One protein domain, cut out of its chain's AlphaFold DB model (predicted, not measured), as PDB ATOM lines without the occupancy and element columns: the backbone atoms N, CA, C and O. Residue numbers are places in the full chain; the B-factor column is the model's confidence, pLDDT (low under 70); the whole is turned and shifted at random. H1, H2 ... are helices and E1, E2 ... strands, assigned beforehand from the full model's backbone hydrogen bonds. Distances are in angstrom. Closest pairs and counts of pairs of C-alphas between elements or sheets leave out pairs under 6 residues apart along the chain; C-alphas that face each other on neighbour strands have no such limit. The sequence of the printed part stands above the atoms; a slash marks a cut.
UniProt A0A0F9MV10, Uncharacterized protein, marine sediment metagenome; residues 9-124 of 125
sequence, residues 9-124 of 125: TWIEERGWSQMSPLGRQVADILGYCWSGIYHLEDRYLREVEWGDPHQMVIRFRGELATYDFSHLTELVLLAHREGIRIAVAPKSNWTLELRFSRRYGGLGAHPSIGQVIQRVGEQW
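Overview. This is residues 9 to 124 of the 125 residues of an uncharacterized protein of marine sediment metagenome (UniProt A0A0F9MV10). A strongly twisted sheet of three strands has two helices on one of its faces, running opposite ways side by side: H2 over the inner strand E3, and H4 beside the strands, next to the edge strand E2. The small helix H3 sits by the edge strand E1, H1 lies near H2, and at the other end of the longest axis H5 reaches away from the body, where residues 117 to 124 stick out. The printed part has 116 residues with five named helices and three named strands, in the order H1 H2 H3 E1 H4 E2 E3 H5; the sheet runs E1 E3 E2, antiparallel throughout, and the class is mixed, helices and strands. The whole is compact, with a radius of gyration of the C-alphas of 14.7 A and spans of 46 by 34 by 25 A.

Along the chain. In the sheet, E1 is residues 55 to 61, 19.8 A long, E3 is residues 95 to 102, 23.4 A, and E2 is residues 84 to 92, 24.4 A. H2, residues 21 to 33, measures 18.7 A, and H4, residues 70 to 82, 18.0 A. H1 is residues 9 to 14 and H3 residues 42 to 47, each 8.8 A. H5, residues 113 to 123, measures 15.4 A. C-alpha 9 is at (-40.362, -17.341, 35.148), C-alpha 55 at (-46.274, -11.198, 52.455) and C-alpha 123 at (-73.109, 3.337, 49.064).

Arrangement. E1 and E3 are antiparallel, with N 58 and O 98 within hydrogen-bond range at 2.9 A. E2 and E3 form a hairpin, with N 87 and O 99 within range at 2.9 A. E1, H4 and E2 make a split strand-helix-strand unit, two strands running the same way with E3 between them; its crossover is right-handed. H2 and H4 are on the same face, two layers with the sheet. H2 is over E3 at a height over the sheet of 9.4 A, slantwise to the strands at 44 degrees on the local plane. H4, height 6.4 A, is over none of the strands. H2 and H4 touch at a shallow tilt of 30 degrees, opposite ways; their closest C-alphas, of Cys 33 and His 71, are 5.6 A apart. H3 only grazes the sheet with residues 43 to 47; its closest C-alphas with E1, of Tyr 44 and Arg 59, are 5.7 A apart. H1 and H2 are close but not clearly touching, the C-alphas of Ile 11 and Ala 27 being closest at 7.8 A. H4 and H5 only just touch, with 3 pairs of C-alphas within 8 A, made by residues 77 to 81 of H4; the closest, of His 80 and Ile 113, are 5.6 A apart. Every O i to N i+4 pair is within hydrogen-bond range in H2, H4 and H5, against 1 of 2 in H1 and 1 of 2 in H3.

Size, cuts and confidence. The two C-alphas farthest apart, of Gly 15 and Glu 122, are 47.5 A apart. The printed part has no cut, and no link is long. Its mean pLDDT is 88.7; residues 66 to 69 and 104 to 108 are under 70.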
ATOM      1  N   THR A   9     -41.417 -16.641  35.904       92.38
ATOM      2  CA  THR A   9     -40.362 -17.341  35.148       92.38
ATOM      3  C   THR A   9     -39.089 -16.508  35.004       92.38
ATOM      4  O   THR A   9     -37.992 -17.036  35.146       92.38
ATOM      5  N   TRP A  10     -39.222 -15.194  34.795       92.12
ATOM      6  CA  TRP A  10     -38.076 -14.292  34.666       92.12
ATOM      7  C   TRP A  10     -37.288 -14.175  35.977       92.12
ATOM      8  O   TRP A  10     -36.060 -14.137  35.961       92.12
ATOM      9  N   ILE A  11     -37.980 -14.151  37.121       92.38
ATOM     10  CA  ILE A  11     -37.343 -14.132  38.447       92.38
ATOM     11  C   ILE A  11     -36.637 -15.462  38.723       92.38
ATOM     12  O   ILE A  11     -35.506 -15.474  39.214       92.38
ATOM     13  N   GLU A  12     -37.273 -16.583  38.384       92.12
ATOM     14  CA  GLU A  12     -36.700 -17.918  38.577       92.12
ATOM     15  C   GLU A  12     -35.430 -18.137  37.755       92.12
ATOM     16  O   GLU A  12     -34.448 -18.658  38.281       92.12
ATOM     17  N   GLU A  13     -35.411 -17.677  36.503       91.75
ATOM     18  CA  GLU A  13     -34.237 -17.739  35.624       91.75
ATOM     19  C   GLU A  13     -33.029 -16.978  36.195       91.75
ATOM     20  O   GLU A  13     -31.883 -17.318  35.903       91.75
ATOM     21  N   ARG A  14     -33.258 -15.968  37.047       89.69
ATOM     22  CA  ARG A  14     -32.185 -15.232  37.731       89.69
ATOM     23  C   ARG A  14     -31.634 -15.943  38.961       89.69
ATOM     24  O   ARG A  14     -30.558 -15.568  39.426       89.69
ATOM     25  N   GLY A  15     -32.347 -16.933  39.495       85.94
ATOM     26  CA  GLY A  15     -31.884 -17.744  40.621       85.94
ATOM     27  C   GLY A  15     -31.663 -16.964  41.922       85.94
ATOM     28  O   GLY A  15     -30.860 -17.387  42.749       85.94
ATOM     29  N   TRP A  16     -32.331 -15.821  42.119       85.81
ATOM     30  CA  TRP A  16     -32.132 -14.992  43.316       85.81
ATOM     31  C   TRP A  16     -32.634 -15.655  44.603       85.81
ATOM     32  O   TRP A  16     -32.018 -15.493  45.651       85.81
ATOM     33  N   SER A  17     -33.749 -16.385  44.539       83.56
ATOM     34  CA  SER A  17     -34.272 -17.201  45.644       83.56
ATOM     35  C   SER A  17     -35.365 -18.154  45.151       83.56
ATOM     36  O   SER A  17     -35.912 -17.979  44.060       83.56
ATOM     37  N   GLN A  18     -35.693 -19.170  45.955       90.00
ATOM     38  CA  GLN A  18     -36.835 -20.040  45.681       90.00
ATOM     39  C   GLN A  18     -38.139 -19.275  45.934       90.00
ATOM     40  O   GLN A  18     -38.393 -18.827  47.049       90.00
ATOM     41  N   MET A  19     -38.980 -19.155  44.907       94.62
ATOM     42  CA  MET A  19     -40.234 -18.414  45.015       94.62
ATOM     43  C   MET A  19     -41.311 -19.185  45.784       94.62
ATOM     44  O   MET A  19     -41.611 -20.344  45.471       94.62
ATOM     45  N   SER A  20     -41.966 -18.498  46.720       95.69
ATOM     46  CA  SER A  20     -43.181 -18.969  47.379       95.69
ATOM     47  C   SER A  20     -44.375 -18.967  46.408       95.69
ATOM     48  O   SER A  20     -44.351 -18.283  45.378       95.69
ATOM     49  N   PRO A  21     -45.473 -19.685  46.718       94.69
ATOM     50  CA  PRO A  21     -46.690 -19.615  45.911       94.69
ATOM     51  C   PRO A  21     -47.270 -18.197  45.799       94.69
ATOM     52  O   PRO A  21     -47.829 -17.851  44.760       94.69
ATOM     53  N   LEU A  22     -47.153 -17.384  46.857       94.62
ATOM     54  CA  LEU A  22     -47.565 -15.981  46.821       94.62
ATOM     55  C   LEU A  22     -46.619 -15.171  45.930       94.62
ATOM     56  O   LEU A  22     -47.088 -14.427  45.073       94.62
ATOM     57  N   GLY A  23     -45.306 -15.362  46.087       95.75
ATOM     58  CA  GLY A  23     -44.297 -14.710  45.259       95.75
ATOM     59  C   GLY A  23     -44.539 -14.940  43.769       95.75
ATOM     60  O   GLY A  23     -44.470 -13.991  42.993       95.75
ATOM     61  N   ARG A  24     -44.895 -16.172  43.366       95.56
ATOM     62  CA  ARG A  24     -45.205 -16.508  41.962       95.56
ATOM     63  C   ARG A  24     -46.393 -15.718  41.431       95.56
ATOM     64  O   ARG A  24     -46.257 -15.040  40.420       95.56
ATOM     65  N   GLN A  25     -47.513 -15.741  42.152       95.06
ATOM     66  CA  GLN A  25     -48.704 -14.987  41.758       95.06
ATOM     67  C   GLN A  25     -48.423 -13.487  41.664       95.06
ATOM     68  O   GLN A  25     -48.818 -12.849  40.695       95.06
ATOM     69  N   VAL A  26     -47.722 -12.918  42.649       95.81
ATOM     70  CA  VAL A  26     -47.377 -11.491  42.638       95.81
ATOM     71  C   VAL A  26     -46.474 -11.164  41.450       95.81
ATOM     72  O   VAL A  26     -46.733 -10.186  40.754       95.81
ATOM     73  N   ALA A  27     -45.464 -11.987  41.163       95.69
ATOM     74  CA  ALA A  27     -44.599 -11.785  40.005       95.69
ATOM     75  C   ALA A  27     -45.365 -11.866  38.677       95.69
ATOM     76  O   ALA A  27     -45.095 -11.080  37.773       95.69
ATOM     77  N   ASP A  28     -46.337 -12.770  38.556       95.44
ATOM     78  CA  ASP A  28     -47.164 -12.894  37.353       95.44
ATOM     79  C   ASP A  28     -48.120 -11.704  37.182       95.44
ATOM     80  O   ASP A  28     -48.259 -11.188  36.072       95.44
ATOM     81  N   ILE A  29     -48.718 -11.209  38.274       94.56
ATOM     82  CA  ILE A  29     -49.536  -9.983  38.271       94.56
ATOM     83  C   ILE A  29     -48.698  -8.788  37.811       94.56
ATOM     84  O   ILE A  29     -49.108  -8.049  36.918       94.56
ATOM     85  N   LEU A  30     -47.509  -8.606  38.393       93.75
ATOM     86  CA  LEU A  30     -46.604  -7.522  38.011       93.75
ATOM     87  C   LEU A  30     -46.109  -7.676  36.570       93.75
ATOM     88  O   LEU A  30     -46.037  -6.696  35.834       93.75
ATOM     89  N   GLY A  31     -45.816  -8.906  36.147       93.44
ATOM     90  CA  GLY A  31     -45.495  -9.214  34.762       93.44
ATOM     91  C   GLY A  31     -46.596  -8.732  33.824       93.44
ATOM     92  O   GLY A  31     -46.309  -8.009  32.878       93.44
ATOM     93  N   TYR A  32     -47.855  -9.059  34.116       92.00
ATOM     94  CA  TYR A  32     -48.989  -8.606  33.316       92.00
ATOM     95  C   TYR A  32     -49.095  -7.076  33.268       92.00
ATOM     96  O   TYR A  32     -49.065  -6.502  32.182       92.00
ATOM     97  N   CYS A  33     -49.160  -6.418  34.430       90.38
ATOM     98  CA  CYS A  33     -49.404  -4.977  34.523       90.38
ATOM     99  C   CYS A  33     -48.317  -4.123  33.858       90.38
ATOM    100  O   CYS A  33     -48.618  -3.045  33.367       90.38
ATOM    101  N   TRP A  34     -47.063  -4.583  33.820       89.12
ATOM    102  CA  TRP A  34     -45.953  -3.828  33.218       89.12
ATOM    103  C   TRP A  34     -45.486  -4.389  31.877       89.12
ATOM    104  O   TRP A  34     -44.437  -4.005  31.371       89.12
ATOM    105  N   SER A  35     -46.256  -5.297  31.279       89.75
ATOM    106  CA  SER A  35     -45.868  -6.021  30.067       89.75
ATOM    107  C   SER A  35     -44.537  -6.796  30.168       89.75
ATOM    108  O   SER A  35     -43.875  -7.087  29.171       89.75
ATOM    109  N   GLY A  36     -44.160  -7.177  31.384       91.19
ATOM    110  CA  GLY A  36     -42.910  -7.828  31.743       91.19
ATOM    111  C   GLY A  36     -42.384  -7.285  33.066       91.19
ATOM    112  O   GLY A  36     -42.205  -6.082  33.226       91.19
ATOM    113  N   ILE A  37     -42.086  -8.167  34.020       91.50
ATOM    114  CA  ILE A  37     -41.617  -7.769  35.352       91.50
ATOM    115  C   ILE A  37     -40.250  -7.075  35.298       91.50
ATOM    116  O   ILE A  37     -39.955  -6.240  36.139       91.50
ATOM    117  N   TYR A  38     -39.455  -7.355  34.265       88.56
ATOM    118  CA  TYR A  38     -38.163  -6.721  33.982       88.56
ATOM    119  C   TYR A  38     -38.263  -5.242  33.581       88.56
ATOM    120  O   TYR A  38     -37.245  -4.568  33.449       88.56
ATOM    121  N   HIS A  39     -39.476  -4.728  33.357       89.25
ATOM    122  CA  HIS A  39     -39.708  -3.291  33.229       89.25
ATOM    123  C   HIS A  39     -39.751  -2.582  34.591       89.25
ATOM    124  O   HIS A  39     -39.699  -1.354  34.643       89.25
ATOM    125  N   LEU A  40     -39.813  -3.335  35.693       90.12
ATOM    126  CA  LEU A  40     -39.538  -2.820  37.029       90.12
ATOM    127  C   LEU A  40     -38.025  -2.730  37.256       90.12
ATOM    128  O   LEU A  40     -37.232  -3.403  36.605       90.12
ATOM    129  N   GLU A  41     -37.601  -1.892  38.201       90.38
ATOM    130  CA  GLU A  41     -36.175  -1.710  38.471       90.38
ATOM    131  C   GLU A  41     -35.552  -2.982  39.077       90.38
ATOM    132  O   GLU A  41     -35.869  -3.347  40.211       90.38
ATOM    133  N   ASP A  42     -34.596  -3.602  38.375       91.00
ATOM    134  CA  ASP A  42     -33.868  -4.809  38.814       91.00
ATOM    135  C   ASP A  42     -33.355  -4.719  40.257       91.00
ATOM    136  O   ASP A  42     -33.430  -5.685  41.017       91.00
ATOM    137  N   ARG A  43     -32.852  -3.541  40.660       92.88
ATOM    138  CA  ARG A  43     -32.367  -3.313  42.030       92.88
ATOM    139  C   ARG A  43     -33.454  -3.561  43.075       92.88
ATOM    140  O   ARG A  43     -33.153  -4.115  44.122       92.88
ATOM    141  N   TYR A  44     -34.700  -3.188  42.789       93.19
ATOM    142  CA  TYR A  44     -35.815  -3.405  43.700       93.19
ATOM    143  C   TYR A  44     -36.274  -4.850  43.662       93.19
ATOM    144  O   TYR A  44     -36.505  -5.409  44.725       93.19
ATOM    145  N   LEU A  45     -36.334  -5.481  42.485       94.12
ATOM    146  CA  LEU A  45     -36.704  -6.895  42.374       94.12
ATOM    147  C   LEU A  45     -35.725  -7.820  43.110       94.12
ATOM    148  O   LEU A  45     -36.137  -8.836  43.668       94.12
ATOM    149  N   ARG A  46     -34.439  -7.457  43.147       92.81
ATOM    150  CA  ARG A  46     -33.399  -8.199  43.870       92.81
ATOM    151  C   ARG A  46     -33.511  -8.081  45.395       92.81
ATOM    152  O   ARG A  46     -33.055  -8.975  46.100       92.81
ATOM    153  N   GLU A  47     -34.085  -6.993  45.902       93.31
ATOM    154  CA  GLU A  47     -34.312  -6.774  47.341       93.31
ATOM    155  C   GLU A  47     -35.546  -7.522  47.871       93.31
ATOM    156  O   GLU A  47     -35.747  -7.592  49.082       93.31
ATOM    157  N   VAL A  48     -36.385  -8.052  46.979       94.94
ATOM    158  CA  VAL A  48     -37.617  -8.749  47.349       94.94
ATOM    159  C   VAL A  48     -37.300 -10.134  47.915       94.94
ATOM    160  O   VAL A  48     -36.621 -10.948  47.290       94.94
ATOM    161  N   GLU A  49     -37.884 -10.439  49.070       95.38
ATOM    162  CA  GLU A  49     -37.870 -11.777  49.660       95.38
ATOM    163  C   GLU A  49     -38.911 -12.679  48.971       95.38
ATOM    164  O   GLU A  49     -39.998 -12.919  49.489       95.38
ATOM    165  N   TRP A  50     -38.604 -13.177  47.767       95.25
ATOM    166  CA  TRP A  50     -39.545 -13.986  46.969       95.25
ATOM    167  C   TRP A  50     -39.989 -15.297  47.631       95.25
ATOM    168  O   TRP A  50     -40.987 -15.883  47.207       95.25
ATOM    169  N   GLY A  51     -39.258 -15.754  48.648       95.31
ATOM    170  CA  GLY A  51     -39.562 -16.949  49.430       95.31
ATOM    171  C   GLY A  51     -40.573 -16.747  50.563       95.31
ATOM    172  O   GLY A  51     -41.052 -17.750  51.090       95.31
ATOM    173  N   ASP A  52     -40.942 -15.509  50.921       94.12
ATOM    174  CA  ASP A  52     -41.909 -15.260  52.001       94.12
ATOM    175  C   ASP A  52     -43.306 -15.778  51.580       94.12
ATOM    176  O   ASP A  52     -43.848 -15.390  50.534       94.12
ATOM    177  N   PRO A  53     -43.910 -16.720  52.332       92.81
ATOM    178  CA  PRO A  53     -45.201 -17.307  51.978       92.81
ATOM    179  C   PRO A  53     -46.410 -16.447  52.388       92.81
ATOM    180  O   PRO A  53     -47.538 -16.759  51.995       92.81
ATOM    181  N   HIS A  54     -46.211 -15.398  53.186       91.19
ATOM    182  CA  HIS A  54     -47.270 -14.624  53.831       91.19
ATOM    183  C   HIS A  54     -47.415 -13.215  53.263       91.19
ATOM    184  O   HIS A  54     -48.542 -12.719  53.136       91.19
ATOM    185  N   GLN A  55     -46.300 -12.579  52.917       94.25
ATOM    186  CA  GLN A  55     -46.274 -11.198  52.455       94.25
ATOM    187  C   GLN A  55     -45.223 -10.985  51.368       94.25
ATOM    188  O   GLN A  55     -44.169 -11.599  51.379       94.25
ATOM    189  N   MET A  56     -45.498 -10.059  50.453       96.00
ATOM    190  CA  MET A  56     -44.514  -9.562  49.494       96.00
ATOM    191  C   MET A  56     -44.428  -8.052  49.617       96.00
ATOM    192  O   MET A  56     -45.457  -7.377  49.645       96.00
ATOM    193  N   VAL A  57     -43.214  -7.515  49.651       96.69
ATOM    194  CA  VAL A  57     -42.977  -6.071  49.683       96.69
ATOM    195  C   VAL A  57     -42.124  -5.700  48.488       96.69
ATOM    196  O   VAL A  57     -40.995  -6.159  48.359       96.69
ATOM    197  N   ILE A  58     -42.676  -4.874  47.606       95.31
ATOM    198  CA  ILE A  58     -42.054  -4.525  46.330       95.31
ATOM    199  C   ILE A  58     -41.976  -3.013  46.237       95.31
ATOM    200  O   ILE A  58     -42.972  -2.306  46.392       95.31
ATOM    201  N   ARG A  59     -40.768  -2.505  46.011       95.44
ATOM    202  CA  ARG A  59     -40.549  -1.082  45.766       95.44
ATOM    203  C   ARG A  59     -40.764  -0.791  44.293       95.44
ATOM    204  O   ARG A  59     -40.358  -1.561  43.428       95.44
ATOM    205  N   PHE A  60     -41.384   0.343  44.029       91.56
ATOM    206  CA  PHE A  60     -41.674   0.815  42.690       91.56
ATOM    207  C   PHE A  60     -41.352   2.301  42.614       91.56
ATOM    208  O   PHE A  60     -41.781   3.068  43.475       91.56
ATOM    209  N   ARG A  61     -40.584   2.718  41.607       91.12
ATOM    210  CA  ARG A  61     -40.335   4.136  41.346       91.12
ATOM    211  C   ARG A  61     -41.285   4.613  40.259       91.12
ATOM    212  O   ARG A  61     -41.319   4.029  39.182       91.12
ATOM    213  N   GLY A  62     -41.989   5.703  40.527       88.06
ATOM    214  CA  GLY A  62     -42.931   6.308  39.597       88.06
ATOM    215  C   GLY A  62     -44.342   6.365  40.161       88.06
ATOM    216  O   GLY A  62     -44.555   6.375  41.374       88.06
ATOM    217  N   GLU A  63     -45.303   6.418  39.250       86.06
ATOM    218  CA  GLU A  63     -46.718   6.581  39.546       86.06
ATOM    219  C   GLU A  63     -47.500   5.375  39.028       86.06
ATOM    220  O   GLU A  63     -47.135   4.763  38.027       86.06
ATOM    221  N   LEU A  64     -48.594   5.031  39.705       84.75
ATOM    222  CA  LEU A  64     -49.496   3.962  39.257       84.75
ATOM    223  C   LEU A  64     -50.621   4.494  38.348       84.75
ATOM    224  O   LEU A  64     -51.400   3.714  37.807       84.75
ATOM    225  N   ALA A  65     -50.708   5.819  38.194       74.62
ATOM    226  CA  ALA A  65     -51.740   6.528  37.446       74.62
ATOM    227  C   ALA A  65     -51.167   7.131  36.152       74.62
ATOM    228  O   ALA A  65     -51.247   8.332  35.931       74.62
ATOM    229  N   THR A  66     -50.546   6.327  35.294       57.88
ATOM    230  CA  THR A  66     -50.082   6.819  33.986       57.88
ATOM    231  C   THR A  66     -51.130   6.524  32.921       57.88
ATOM    232  O   THR A  66     -51.528   5.370  32.823       57.88
ATOM    233  N   TYR A  67     -51.558   7.583  32.212       54.34
ATOM    234  CA  TYR A  67     -52.534   7.699  31.105       54.34
ATOM    235  C   TYR A  67     -53.602   6.585  31.006       54.34
ATOM    236  O   TYR A  67     -53.296   5.420  30.791       54.34
ATOM    237  N   ASP A  68     -54.874   6.965  31.150       61.59
ATOM    238  CA  ASP A  68     -56.051   6.074  31.173       61.59
ATOM    239  C   ASP A  68     -56.158   5.122  32.385       61.59
ATOM    240  O   ASP A  68     -56.934   4.171  32.367       61.59
ATOM    241  N   PHE A  69     -55.436   5.400  33.482       56.53
ATOM    242  CA  PHE A  69     -55.540   4.663  34.754       56.53
ATOM    243  C   PHE A  69     -55.253   3.148  34.654       56.53
ATOM    244  O   PHE A  69     -55.715   2.389  35.510       56.53
ATOM    245  N   SER A  70     -54.497   2.679  33.655       79.25
ATOM    246  CA  SER A  70     -54.401   1.242  33.352       79.25
ATOM    247  C   SER A  70     -53.711   0.430  34.454       79.25
ATOM    248  O   SER A  70     -54.314  -0.494  34.994       79.25
ATOM    249  N   HIS A  71     -52.496   0.800  34.872       87.12
ATOM    250  CA  HIS A  71     -51.686  -0.055  35.750       87.12
ATOM    251  C   HIS A  71     -52.282  -0.238  37.148       87.12
ATOM    252  O   HIS A  71     -52.377  -1.366  37.625       87.12
ATOM    253  N   LEU A  72     -52.713   0.842  37.821       89.75
ATOM    254  CA  LEU A  72     -53.357   0.712  39.135       89.75
ATOM    255  C   LEU A  72     -54.650  -0.100  39.043       89.75
ATOM    256  O   LEU A  72     -54.913  -0.939  39.905       89.75
ATOM    257  N   THR A  73     -55.451   0.147  38.006       89.94
ATOM    258  CA  THR A  73     -56.733  -0.534  37.817       89.94
ATOM    259  C   THR A  73     -56.519  -2.022  37.571       89.94
ATOM    260  O   THR A  73     -57.095  -2.843  38.281       89.94
ATOM    261  N   GLU A  74     -55.651  -2.388  36.629       90.56
ATOM    262  CA  GLU A  74     -55.297  -3.780  36.339       90.56
ATOM    263  C   GLU A  74     -54.719  -4.482  37.566       90.56
ATOM    264  O   GLU A  74     -55.145  -5.590  37.896       90.56
ATOM    265  N   LEU A  75     -53.818  -3.813  38.290       92.19
ATOM    266  CA  LEU A  75     -53.214  -4.336  39.509       92.19
ATOM    267  C   LEU A  75     -54.284  -4.673  40.553       92.19
ATOM    268  O   LEU A  75     -54.282  -5.772  41.105       92.19
ATOM    269  N   VAL A  76     -55.225  -3.756  40.800       91.62
ATOM    270  CA  VAL A  76     -56.334  -3.955  41.744       91.62
ATOM    271  C   VAL A  76     -57.259  -5.082  41.277       91.62
ATOM    272  O   VAL A  76     -57.600  -5.960  42.073       91.62
ATOM    273  N   LEU A  77     -57.637  -5.105  39.996       91.06
ATOM    274  CA  LEU A  77     -58.511  -6.137  39.430       91.06
ATOM    275  C   LEU A  77     -57.898  -7.536  39.552       91.06
ATOM    276  O   LEU A  77     -58.573  -8.472  39.990       91.06
ATOM    277  N   LEU A  78     -56.619  -7.678  39.205       92.19
ATOM    278  CA  LEU A  78     -55.899  -8.944  39.304       92.19
ATOM    279  C   LEU A  78     -55.720  -9.380  40.760       92.19
ATOM    280  O   LEU A  78     -55.915 -10.554  41.064       92.19
ATOM    281  N   ALA A  79     -55.455  -8.454  41.683       91.88
ATOM    282  CA  ALA A  79     -55.415  -8.785  43.105       91.88
ATOM    283  C   ALA A  79     -56.755  -9.316  43.621       91.88
ATOM    284  O   ALA A  79     -56.789 -10.331  44.316       91.88
ATOM    285  N   HIS A  80     -57.867  -8.673  43.249       91.19
ATOM    286  CA  HIS A  80     -59.200  -9.159  43.602       91.19
ATOM    287  C   HIS A  80     -59.487 -10.541  43.016       91.19
ATOM    288  O   HIS A  80     -60.068 -11.378  43.708       91.19
ATOM    289  N   ARG A  81     -59.075 -10.787  41.768       90.19
ATOM    290  CA  ARG A  81     -59.216 -12.090  41.109       90.19
ATOM    291  C   ARG A  81     -58.436 -13.188  41.832       90.19
ATOM    292  O   ARG A  81     -58.973 -14.273  42.025       90.19
ATOM    293  N   GLU A  82     -57.208 -12.897  42.252       90.06
ATOM    294  CA  GLU A  82     -56.317 -13.856  42.918       90.06
ATOM    295  C   GLU A  82     -56.511 -13.918  44.448       90.06
ATOM    296  O   GLU A  82     -55.838 -14.688  45.133       90.06
ATOM    297  N   GLY A  83     -57.424 -13.116  45.013       90.44
ATOM    298  CA  GLY A  83     -57.667 -13.056  46.461       90.44
ATOM    299  C   GLY A  83     -56.496 -12.467  47.260       90.44
ATOM    300  O   GLY A  83     -56.309 -12.790  48.439       90.44
ATOM    301  N   ILE A  84     -55.692 -11.616  46.624       91.94
ATOM    302  CA  ILE A  84     -54.515 -10.970  47.205       91.94
ATOM    303  C   ILE A  84     -54.873  -9.539  47.593       91.94
ATOM    304  O   ILE A  84     -55.326  -8.751  46.770       91.94
ATOM    305  N   ARG A  85     -54.607  -9.172  48.849       91.44
ATOM    306  CA  ARG A  85     -54.711  -7.782  49.297       91.44
ATOM    307  C   ARG A  85     -53.488  -7.010  48.843       91.44
ATOM    308  O   ARG A  85     -52.374  -7.450  49.112       91.44
ATOM    309  N   ILE A  86     -53.715  -5.820  48.298       93.00
ATOM    310  CA  ILE A  86     -52.661  -4.852  47.990       93.00
ATOM    311  C   ILE A  86     -52.806  -3.644  48.909       93.00
ATOM    312  O   ILE A  86     -53.906  -3.129  49.112       93.00
ATOM    313  N   ALA A  87     -51.692  -3.190  49.470       93.94
ATOM    314  CA  ALA A  87     -51.574  -1.876  50.080       93.94
ATOM    315  C   ALA A  87     -50.477  -1.088  49.362       93.94
ATOM    316  O   ALA A  87     -49.383  -1.604  49.142       93.94
ATOM    317  N   VAL A  88     -50.777   0.160  49.013       93.81
ATOM    318  CA  VAL A  88     -49.830   1.098  48.404       93.81
ATOM    319  C   VAL A  88     -49.462   2.127  49.464       93.81
ATOM    320  O   VAL A  88     -50.344   2.775  50.025       93.81
ATOM    321  N   ALA A  89     -48.173   2.259  49.763       94.44
ATOM    322  CA  ALA A  89     -47.666   3.201  50.754       94.44
ATOM    323  C   ALA A  89     -46.544   4.070  50.164       94.44
ATOM    324  O   ALA A  89     -45.777   3.590  49.326       94.44
ATOM    325  N   PRO A  90     -46.397   5.333  50.597       94.81
ATOM    326  CA  PRO A  90     -45.223   6.125  50.250       94.81
ATOM    327  C   PRO A  90     -43.977   5.549  50.938       94.81
ATOM    328  O   PRO A  90     -44.032   5.170  52.110       94.81
ATOM    329  N   LYS A  91     -42.840   5.506  50.231       94.56
ATOM    330  CA  LYS A  91     -41.554   5.061  50.795       94.56
ATOM    331  C   LYS A  91     -40.510   6.169  50.859       94.56
ATOM    332  O   LYS A  91     -39.855   6.335  51.882       94.56
ATOM    333  N   SER A  92     -40.313   6.874  49.750       93.56
ATOM    334  CA  SER A  92     -39.377   7.996  49.618       93.56
ATOM    335  C   SER A  92     -39.737   8.822  48.380       93.56
ATOM    336  O   SER A  92     -40.743   8.536  47.724       93.56
ATOM    337  N   ASN A  93     -38.932   9.834  48.043       92.38
ATOM    338  CA  ASN A  93     -39.149  10.661  46.856       92.38
ATOM    339  C   ASN A  93     -39.347   9.784  45.612       92.38
ATOM    340  O   ASN A  93     -38.470   8.995  45.251       92.38
ATOM    341  N   TRP A  94     -40.509   9.935  44.969       90.25
ATOM    342  CA  TRP A  94     -40.900   9.196  43.764       90.25
ATOM    343  C   TRP A  94     -40.929   7.671  43.905       90.25
ATOM    344  O   TRP A  94     -40.922   6.970  42.897       90.25
ATOM    345  N   THR A  95     -40.949   7.139  45.130       93.81
ATOM    346  CA  THR A  95     -40.937   5.695  45.378       93.81
ATOM    347  C   THR A  95     -42.129   5.277  46.225       93.81
ATOM    348  O   THR A  95     -42.326   5.762  47.344       93.81
ATOM    349  N   LEU A  96     -42.880   4.317  45.699       94.56
ATOM    350  CA  LEU A  96     -43.975   3.625  46.353       94.56
ATOM    351  C   LEU A  96     -43.512   2.258  46.862       94.56
ATOM    352  O   LEU A  96     -42.595   1.634  46.324       94.56
ATOM    353  N   GLU A  97     -44.174   1.788  47.907       95.50
ATOM    354  CA  GLU A  97     -44.062   0.435  48.427       95.50
ATOM    355  C   GLU A  97     -45.403  -0.273  48.220       95.50
ATOM    356  O   GLU A  97     -46.433   0.148  48.753       95.50
ATOM    357  N   LEU A  98     -45.383  -1.335  47.418       96.06
ATOM    358  CA  LEU A  98     -46.507  -2.222  47.164       96.06
ATOM    359  C   LEU A  98     -46.387  -3.417  48.106       96.06
ATOM    360  O   LEU A  98     -45.412  -4.168  48.050       96.06
ATOM    361  N   ARG A  99     -47.371  -3.587  48.985       96.75
ATOM    362  CA  ARG A  99     -47.432  -4.705  49.927       96.75
ATOM    363  C   ARG A  99     -48.543  -5.652  49.518       96.75
ATOM    364  O   ARG A  99     -49.698  -5.234  49.445       96.75
ATOM    365  N   PHE A 100     -48.203  -6.914  49.315       96.19
ATOM    366  CA  PHE A 100     -49.139  -7.973  48.969       96.19
ATOM    367  C   PHE A 100     -49.254  -8.945  50.130       96.19
ATOM    368  O   PHE A 100     -48.255  -9.290  50.753       96.19
ATOM    369  N   SER A 101     -50.466  -9.399  50.424       93.81
ATOM    370  CA  SER A 101     -50.702 -10.415  51.453       93.81
ATOM    371  C   SER A 101     -51.933 -11.239  51.100       93.81
ATOM    372  O   SER A 101     -52.893 -10.714  50.527       93.81
ATOM    373  N   ARG A 102     -51.934 -12.527  51.450       88.06
ATOM    374  CA  ARG A 102     -53.135 -13.361  51.310       88.06
ATOM    375  C   ARG A 102     -54.037 -13.200  52.525       88.06
ATOM    376  O   ARG A 102     -53.567 -13.134  53.658       88.06
ATOM    377  N   ARG A 103     -55.349 -13.225  52.293       74.62
ATOM    378  CA  ARG A 103     -56.324 -13.518  53.346       74.62
ATOM    379  C   ARG A 103     -57.061 -14.802  53.009       74.62
ATOM    380  O   ARG A 103     -57.867 -14.831  52.084       74.62
ATOM    381  N   TYR A 104     -56.790 -15.843  53.787       64.94
ATOM    382  CA  TYR A 104     -57.567 -17.076  53.758       64.94
ATOM    383  C   TYR A 104     -58.900 -16.880  54.501       64.94
ATOM    384  O   TYR A 104     -59.006 -16.018  55.373       64.94
ATOM    385  N   GLY A 105     -59.928 -17.620  54.079       60.00
ATOM    386  CA  GLY A 105     -61.336 -17.391  54.418       60.00
ATOM    387  C   GLY A 105     -61.690 -17.329  55.913       60.00
ATOM    388  O   GLY A 105     -60.992 -17.869  56.765       60.00
ATOM    389  N   GLY A 106     -62.813 -16.652  56.194       61.69
ATOM    390  CA  GLY A 106     -63.362 -16.330  57.518       61.69
ATOM    391  C   GLY A 106     -64.087 -14.972  57.498       61.69
ATOM    392  O   GLY A 106     -64.271 -14.384  56.427       61.69
ATOM    393  N   LEU A 107     -64.457 -14.432  58.668       50.97
ATOM    394  CA  LEU A 107     -64.868 -13.026  58.828       50.97
ATOM    395  C   LEU A 107     -63.683 -12.116  58.453       50.97
ATOM    396  O   LEU A 107     -62.841 -11.787  59.283       50.97
ATOM    397  N   GLY A 108     -63.577 -11.765  57.171       60.84
ATOM    398  CA  GLY A 108     -62.470 -10.973  56.639       60.84
ATOM    399  C   GLY A 108     -61.799 -11.519  55.381       60.84
ATOM    400  O   GLY A 108     -60.739 -10.997  55.043       60.84
ATOM    401  N   ALA A 109     -62.362 -12.517  54.694       74.88
ATOM    402  CA  ALA A 109     -61.880 -12.944  53.376       74.88
ATOM    403  C   ALA A 109     -61.722 -11.757  52.403       74.88
ATOM    404  O   ALA A 109     -62.440 -10.757  52.507       74.88
ATOM    405  N   HIS A 110     -60.778 -11.859  51.459       81.69
ATOM    406  CA  HIS A 110     -60.628 -10.830  50.432       81.69
ATOM    407  C   HIS A 110     -61.887 -10.802  49.552       81.69
ATOM    408  O   HIS A 110     -62.249 -11.846  49.007       81.69
ATOM    409  N   PRO A 111     -62.571  -9.653  49.411       85.19
ATOM    410  CA  PRO A 111     -63.793  -9.601  48.626       85.19
ATOM    411  C   PRO A 111     -63.479  -9.812  47.144       85.19
ATOM    412  O   PRO A 111     -62.437  -9.370  46.644       85.19
ATOM    413  N   SER A 112     -64.401 -10.456  46.434       87.81
ATOM    414  CA  SER A 112     -64.352 -10.498  44.975       87.81
ATOM    415  C   SER A 112     -64.628  -9.110  44.401       87.81
ATOM    416  O   SER A 112     -65.248  -8.261  45.048       87.81
ATOM    417  N   ILE A 113     -64.207  -8.876  43.159       88.19
ATOM    418  CA  ILE A 113     -64.465  -7.591  42.504       88.19
ATOM    419  C   ILE A 113     -65.968  -7.294  42.400       88.19
ATOM    420  O   ILE A 113     -66.386  -6.170  42.655       88.19
ATOM    421  N   GLY A 114     -66.797  -8.309  42.127       89.38
ATOM    422  CA  GLY A 114     -68.252  -8.157  42.057       89.38
ATOM    423  C   GLY A 114     -68.865  -7.728  43.391       89.38
ATOM    424  O   GLY A 114     -69.706  -6.835  43.417       89.38
ATOM    425  N   GLN A 115     -68.383  -8.287  44.507       88.88
ATOM    426  CA  GLN A 115     -68.813  -7.876  45.848       88.88
ATOM    427  C   GLN A 115     -68.428  -6.424  46.150       88.88
ATOM    428  O   GLN A 115     -69.206  -5.693  46.760       88.88
ATOM    429  N   VAL A 116     -67.235  -5.992  45.722       89.19
ATOM    430  CA  VAL A 116     -66.811  -4.595  45.884       89.19
ATOM    431  C   VAL A 116     -67.670  -3.666  45.036       89.19
ATOM    432  O   VAL A 116     -68.148  -2.670  45.568       89.19
ATOM    433  N   ILE A 117     -67.902  -3.994  43.761       90.69
ATOM    434  CA  ILE A 117     -68.737  -3.196  42.851       90.69
ATOM    435  C   ILE A 117     -70.151  -3.046  43.413       90.69
ATOM    436  O   ILE A 117     -70.645  -1.925  43.490       90.69
ATOM    437  N   GLN A 118     -70.774  -4.141  43.857       91.88
ATOM    438  CA  GLN A 118     -72.102  -4.099  44.467       91.88
ATOM    439  C   GLN A 118     -72.115  -3.176  45.692       91.88
ATOM    440  O   GLN A 118     -72.918  -2.248  45.756       91.88
ATOM    441  N   ARG A 119     -71.182  -3.376  46.634       90.06
ATOM    442  CA  ARG A 119     -71.092  -2.563  47.854       90.06
ATOM    443  C   ARG A 119     -70.880  -1.081  47.548       90.06
ATOM    444  O   ARG A 119     -71.455  -0.231  48.218       90.06
ATOM    445  N   VAL A 120     -70.020  -0.765  46.578       90.94
ATOM    446  CA  VAL A 120     -69.779   0.620  46.157       90.94
ATOM    447  C   VAL A 120     -71.042   1.196  45.530       90.94
ATOM    448  O   VAL A 120     -71.443   2.272  45.943       90.94
ATOM    449  N   GLY A 121     -71.710   0.483  44.620       91.25
ATOM    450  CA  GLY A 121     -72.952   0.948  43.992       91.25
ATOM    451  C   GLY A 121     -74.102   1.188  44.978       91.25
ATOM    452  O   GLY A 121     -74.909   2.081  44.763       91.25
ATOM    453  N   GLU A 122     -74.162   0.441  46.083       92.56
ATOM    454  CA  GLU A 122     -75.147   0.657  47.155       92.56
ATOM    455  C   GLU A 122     -74.845   1.899  48.018       92.56
ATOM    456  O   GLU A 122     -75.757   2.501  48.586       92.56
ATOM    457  N   GLN A 123     -73.568   2.272  48.156       91.81
ATOM    458  CA  GLN A 123     -73.109   3.337  49.064       91.81
ATOM    459  C   GLN A 123     -72.812   4.659  48.351       91.81
ATOM    460  O   GLN A 123     -72.867   5.726  48.964       91.81
ATOM    461  N   TRP A 124     -72.463   4.582  47.073       81.75
ATOM    462  CA  TRP A 124     -72.105   5.702  46.222       81.75
ATOM    463  C   TRP A 124     -73.369   6.262  45.562       81.75
ATOM    464  O   TRP A 124     -74.058   5.542  44.845       81.75
TER     465      TRP A 124